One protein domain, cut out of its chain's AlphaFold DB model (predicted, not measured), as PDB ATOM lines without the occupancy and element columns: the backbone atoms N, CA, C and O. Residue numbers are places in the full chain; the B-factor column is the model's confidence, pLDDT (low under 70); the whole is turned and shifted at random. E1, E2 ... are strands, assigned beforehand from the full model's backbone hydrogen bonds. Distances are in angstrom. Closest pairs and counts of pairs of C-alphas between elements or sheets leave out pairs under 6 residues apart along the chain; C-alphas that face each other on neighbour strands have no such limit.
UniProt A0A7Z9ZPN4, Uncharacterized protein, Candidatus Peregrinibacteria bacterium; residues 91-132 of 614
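AT A GLANCE: This is residues 91 to 132 of the 614 residues of an uncharacterized protein of Candidatus Peregrinibacteria bacterium (UniProt A0A7Z9ZPN4). A long two-stranded hairpin, E2 and E3, makes the length of the domain, and a much smaller strand pair, E1 and E4, is set apart from it. Both links, residues 94 to 99 and 119 to 127, run between the small pair and the end of the hairpin away from its turn, while residues 107 to 112, around the turn, stick out free at the other end. The printed part has 42 residues with four named strands, in the order E1, E2, E3, E4, and no named helix; its class is all strand. The strands form two sheets of two, E1 - E4 and E2 - E3, both antiparallel. The whole is only just loose, close to compact, with a radius of gyration of the C-alphas of 11.4 A, and flat, spanning 33 by 24 by 13 A.

HOW THE PARTS SIT: The first strand, E1, residues 91 to 93, is the antiparallel neighbour of the last, E4, residues 128 to 131, at 145 degrees between their directions. The C-alphas of Val 93 and Phe 128 face each other at 4.8 A. N 92 and O 129 are within hydrogen-bond range at 2.9 A, and N 129 and O 92 at 2.8 A. Next along the printed part, E2, residues 100 to 108, and E3, residues 111 to 118, form a hairpin, antiparallel at 162 degrees. Their facing C-alphas include those of Phe 100 and Ser 118, 4.6 A apart, and of Glu 108 and Lys 111, 5.4 A apart. N 101 and O 117 are within hydrogen-bond range at 2.8 A, and so are N 108 and O 111 at 3.0 A. E1 is apart from E2 and E3, and E4 is apart from both as well.

IN THESE COORDINATES: E1 begins at C-alpha 91, (38.095, 52.151, -38.446), and covers 6.5 A from first to last C-alpha. E2, the longest strand with 9 residues, covers 24.2 A from C-alpha 100 to C-alpha 108, the latter at (22.901, 42.827, -46.692). E3 returns over 22.9 A from C-alpha 111 to C-alpha 118. E4 covers 9.4 A and ends at C-alpha 131, (39.800, 57.648, -38.895).

THE WHOLE: The two C-alphas farthest apart, those of Asp 97 and Asp 109, are 33.5 A apart. The first and last printed C-alphas, of Leu 91 and Gly 132, are 8.2 A apart. The printed part has no cut. The link from E2 to E3 is tight; those from E1 to E2 and from E3 to E4 are short. The mean pLDDT of the printed part is 83.6, and residues 130 to 132 are under 70.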
ATOM      1  N   LEU A  91      38.627  52.339 -39.794       79.69
ATOM      2  CA  LEU A  91      38.095  52.151 -38.446       79.69
ATOM      3  C   LEU A  91      39.230  51.647 -37.557       79.69
ATOM      4  O   LEU A  91      39.757  50.560 -37.792       79.69
ATOM      5  N   ARG A  92      39.623  52.441 -36.561       78.75
ATOM      6  CA  ARG A  92      40.567  52.018 -35.525       78.75
ATOM      7  C   ARG A  92      39.779  51.504 -34.331       78.75
ATOM      8  O   ARG A  92      38.797  52.118 -33.932       78.75
ATOM      9  N   VAL A  93      40.220  50.378 -33.787       86.44
ATOM     10  CA  VAL A  93      39.580  49.718 -32.650       86.44
ATOM     11  C   VAL A  93      40.622  49.587 -31.550       86.44
ATOM     12  O   VAL A  93      41.685  49.005 -31.789       86.44
ATOM     13  N   ASP A  94      40.354  50.154 -30.377       84.62
ATOM     14  CA  ASP A  94      41.183  49.931 -29.199       84.62
ATOM     15  C   ASP A  94      41.033  48.475 -28.749       84.62
ATOM     16  O   ASP A  94      39.939  47.967 -28.498       84.62
ATOM     17  N   ASN A  95      42.169  47.786 -28.709       86.00
ATOM     18  CA  ASN A  95      42.275  46.380 -28.368       86.00
ATOM     19  C   ASN A  95      43.334  46.156 -27.270       86.00
ATOM     20  O   ASN A  95      44.005  45.128 -27.229       86.00
ATOM     21  N   SER A  96      43.563  47.155 -26.421       83.00
ATOM     22  CA  SER A  96      44.558  47.088 -25.345       83.00
ATOM     23  C   SER A  96      44.124  46.173 -24.191       83.00
ATOM     24  O   SER A  96      44.932  45.404 -23.670       83.00
ATOM     25  N   ASP A  97      42.840  46.200 -23.833       80.56
ATOM     26  CA  ASP A  97      42.198  45.405 -22.772       80.56
ATOM     27  C   ASP A  97      41.257  44.306 -23.311       80.56
ATOM     28  O   ASP A  97      40.722  43.479 -22.564       80.56
ATOM     29  N   LYS A  98      41.063  44.290 -24.628       79.38
ATOM     30  CA  LYS A  98      40.260  43.327 -25.380       79.38
ATOM     31  C   LYS A  98      41.248  42.476 -26.162       79.38
ATOM     32  O   LYS A  98      42.151  42.994 -26.799       79.38
ATOM     33  N   LYS A  99      41.178  41.151 -26.091       83.88
ATOM     34  CA  LYS A  99      41.986  40.308 -26.984       83.88
ATOM     35  C   LYS A  99      41.197  40.090 -28.261       83.88
ATOM     36  O   LYS A  99      40.236  39.322 -28.248       83.88
ATOM     37  N   PHE A 100      41.564  40.783 -29.334       88.19
ATOM     38  CA  PHE A 100      40.936  40.619 -30.637       88.19
ATOM     39  C   PHE A 100      41.080  39.170 -31.094       88.19
ATOM     40  O   PHE A 100      42.187  38.633 -31.152       88.19
ATOM     41  N   LYS A 101      39.951  38.553 -31.430       89.56
ATOM     42  CA  LYS A 101      39.883  37.163 -31.870       89.56
ATOM     43  C   LYS A 101      39.828  37.075 -33.390       89.56
ATOM     44  O   LYS A 101      40.673  36.430 -34.005       89.56
ATOM     45  N   ASN A 102      38.819  37.696 -33.996       89.75
ATOM     46  CA  ASN A 102      38.622  37.721 -35.443       89.75
ATOM     47  C   ASN A 102      37.667  38.846 -35.865       89.75
ATOM     48  O   ASN A 102      36.986  39.462 -35.045       89.75
ATOM     49  N   LEU A 103      37.630  39.089 -37.174       92.38
ATOM     50  CA  LEU A 103      36.730  40.021 -37.842       92.38
ATOM     51  C   LEU A 103      35.995  39.268 -38.945       92.38
ATOM     52  O   LEU A 103      36.612  38.537 -39.722       92.38
ATOM     53  N   GLU A 104      34.688  39.474 -39.020       92.00
ATOM     54  CA  GLU A 104      33.833  38.998 -40.104       92.00
ATOM     55  C   GLU A 104      33.095  40.179 -40.735       92.00
ATOM     56  O   GLU A 104      32.932  41.233 -40.116       92.00
ATOM     57  N   TYR A 105      32.650  40.016 -41.981       92.94
ATOM     58  CA  TYR A 105      31.804  41.006 -42.634       92.94
ATOM     59  C   TYR A 105      30.693  40.343 -43.451       92.94
ATOM     60  O   TYR A 105      30.901  39.284 -44.047       92.94
ATOM     61  N   SER A 106      29.523  40.981 -43.499       89.00
ATOM     62  CA  SER A 106      28.419  40.605 -44.392       89.00
ATOM     63  C   SER A 106      27.914  41.817 -45.170       89.00
ATOM     64  O   SER A 106      28.081  42.960 -44.742       89.00
ATOM     65  N   VAL A 107      27.337  41.575 -46.348       92.38
ATOM     66  CA  VAL A 107      26.706  42.618 -47.165       92.38
ATOM     67  C   VAL A 107      25.235  42.259 -47.334       92.38
ATOM     68  O   VAL A 107      24.917  41.272 -47.994       92.38
ATOM     69  N   GLU A 108      24.352  43.050 -46.732       91.69
ATOM     70  CA  GLU A 108      22.901  42.827 -46.692       91.69
ATOM     71  C   GLU A 108      22.178  44.149 -46.977       91.69
ATOM     72  O   GLU A 108      22.544  45.189 -46.433       91.69
ATOM     73  N   ASP A 109      21.189  44.140 -47.876       90.75
ATOM     74  CA  ASP A 109      20.399  45.323 -48.268       90.75
ATOM     75  C   ASP A 109      21.235  46.558 -48.665       90.75
ATOM     76  O   ASP A 109      20.884  47.705 -48.378       90.75
ATOM     77  N   GLY A 110      22.380  46.330 -49.317       82.25
ATOM     78  CA  GLY A 110      23.303  47.398 -49.718       82.25
ATOM     79  C   GLY A 110      24.090  48.024 -48.561       82.25
ATOM     80  O   GLY A 110      24.775  49.024 -48.768       82.25
ATOM     81  N   LYS A 111      24.021  47.445 -47.359       77.94
ATOM     82  CA  LYS A 111      24.803  47.830 -46.180       77.94
ATOM     83  C   LYS A 111      25.910  46.811 -45.931       77.94
ATOM     84  O   LYS A 111      25.739  45.624 -46.198       77.94
ATOM     85  N   ILE A 112      27.045  47.280 -45.418       86.06
ATOM     86  CA  ILE A 112      28.155  46.426 -44.984       86.06
ATOM     87  C   ILE A 112      28.097  46.332 -43.460       86.06
ATOM     88  O   ILE A 112      28.195  47.351 -42.779       86.06
ATOM     89  N   ASN A 113      27.959  45.119 -42.937       85.94
ATOM     90  CA  ASN A 113      28.077  44.821 -41.515       85.94
ATOM     91  C   ASN A 113      29.512  44.371 -41.233       85.94
ATOM     92  O   ASN A 113      29.989  43.438 -41.873       85.94
ATOM     93  N   ILE A 114      30.191  45.009 -40.281       89.75
ATOM     94  CA  ILE A 114      31.511  44.596 -39.785       89.75
ATOM     95  C   ILE A 114      31.307  44.064 -38.367       89.75
ATOM     96  O   ILE A 114      30.821  44.789 -37.502       89.75
ATOM     97  N   ILE A 115      31.651  42.798 -38.137       90.06
ATOM     98  CA  ILE A 115      31.444  42.101 -36.865       90.06
ATOM     99  C   ILE A 115      32.815  41.808 -36.262       90.06
ATOM    100  O   ILE A 115      33.629  41.103 -36.862       90.06
ATOM    101  N   LEU A 116      33.074  42.356 -35.077       89.88
ATOM    102  CA  LEU A 116      34.314  42.135 -34.341       89.88
ATOM    103  C   LEU A 116      34.082  41.169 -33.188       89.88
ATOM    104  O   LEU A 116      33.126  41.315 -32.428       89.88
ATOM    105  N   PHE A 117      35.000  40.223 -33.029       87.88
ATOM    106  CA  PHE A 117      34.996  39.281 -31.923       87.88
ATOM    107  C   PHE A 117      36.201  39.525 -31.028       87.88
ATOM    108  O   PHE A 117      37.334  39.663 -31.496       87.88
ATOM    109  N   SER A 118      35.958  39.504 -29.728       90.44
ATOM    110  CA  SER A 118      36.980  39.469 -28.691       90.44
ATOM    111  C   SER A 118      36.929  38.130 -27.946       90.44
ATOM    112  O   SER A 118      35.926  37.415 -28.002       90.44
ATOM    113  N   GLU A 119      38.026  37.748 -27.291       85.75
ATOM    114  CA  GLU A 119      38.068  36.520 -26.479       85.75
ATOM    115  C   GLU A 119      37.361  36.686 -25.128       85.75
ATOM    116  O   GLU A 119      36.599  35.805 -24.732       85.75
ATOM    117  N   ASP A 120      37.603  37.813 -24.451       82.94
ATOM    118  CA  ASP A 120      37.281  37.982 -23.029       82.94
ATOM    119  C   ASP A 120      36.304  39.153 -22.782       82.94
ATOM    120  O   ASP A 120      35.262  38.985 -22.147       82.94
ATOM    121  N   THR A 121      36.620  40.343 -23.305       85.38
ATOM    122  CA  THR A 121      35.920  41.600 -22.981       85.38
ATOM    123  C   THR A 121      35.174  42.135 -24.208       85.38
ATOM    124  O   THR A 121      35.800  42.252 -25.263       85.38
ATOM    125  N   PRO A 122      33.870  42.466 -24.142       86.06
ATOM    126  CA  PRO A 122      33.132  42.977 -25.298       86.06
ATOM    127  C   PRO A 122      33.612  44.374 -25.714       86.06
ATOM    128  O   PRO A 122      34.016  45.176 -24.870       86.06
ATOM    129  N   PHE A 123      33.526  44.668 -27.014       85.31
ATOM    130  CA  PHE A 123      33.709  46.026 -27.525       85.31
ATOM    131  C   PHE A 123      32.525  46.920 -27.125       85.31
ATOM    132  O   PHE A 123      31.377  46.473 -27.094       85.31
ATOM    133  N   ASN A 124      32.809  48.182 -26.839       88.38
ATOM    134  CA  ASN A 124      31.859  49.255 -26.569       88.38
ATOM    135  C   ASN A 124      32.121  50.435 -27.524       88.38
ATOM    136  O   ASN A 124      33.148  50.468 -28.193       88.38
ATOM    137  N   GLU A 125      31.210  51.409 -27.586       77.75
ATOM    138  CA  GLU A 125      31.294  52.527 -28.541       77.75
ATOM    139  C   GLU A 125      32.587  53.350 -28.434       77.75
ATOM    140  O   GLU A 125      33.115  53.773 -29.459       77.75
ATOM    141  N   ALA A 126      33.134  53.534 -27.228       81.25
ATOM    142  CA  ALA A 126      34.348  54.320 -27.018       81.25
ATOM    143  C   ALA A 126      35.618  53.630 -27.548       81.25
ATOM    144  O   ALA A 126      36.629  54.296 -27.758       81.25
ATOM    145  N   ASP A 127      35.568  52.320 -27.808       86.00
ATOM    146  CA  ASP A 127      36.697  51.584 -28.386       86.00
ATOM    147  C   ASP A 127      36.882  51.883 -29.878       86.00
ATOM    148  O   ASP A 127      37.912  51.540 -30.457       86.00
ATOM    149  N   PHE A 128      35.885  52.485 -30.529       83.06
ATOM    150  CA  PHE A 128      35.889  52.721 -31.964       83.06
ATOM    151  C   PHE A 128      36.248  54.168 -32.274       83.06
ATOM    152  O   PHE A 128      35.549  55.105 -31.903       83.06
ATOM    153  N   THR A 129      37.316  54.356 -33.040       73.06
ATOM    154  CA  THR A 129      37.688  55.654 -33.602       73.06
ATOM    155  C   THR A 129      37.555  55.607 -35.116       73.06
ATOM    156  O   THR A 129      38.217  54.820 -35.799       73.06
ATOM    157  N   PHE A 130      36.708  56.476 -35.660       61.91
ATOM    158  CA  PHE A 130      36.615  56.689 -37.097       61.91
ATOM    159  C   PHE A 130      37.794  57.550 -37.536       61.91
ATOM    160  O   PHE A 130      37.827  58.753 -37.297       61.91
ATOM    161  N   LEU A 131      38.763  56.926 -38.191       53.38
ATOM    162  CA  LEU A 131      39.800  57.648 -38.895       53.38
ATOM    163  C   LEU A 131      39.221  57.931 -40.284       53.38
ATOM    164  O   LEU A 131      39.020  57.028 -41.099       53.38
ATOM    165  N   GLY A 132      38.880  59.189 -40.566       49.19
ATOM    166  CA  GLY A 132      38.591  59.593 -41.943       49.19
ATOM    167  C   GLY A 132      39.725  59.139 -42.872       49.19
ATOM    168  O   GLY A 132      40.818  58.814 -42.406       49.19
TER     169      GLY A 132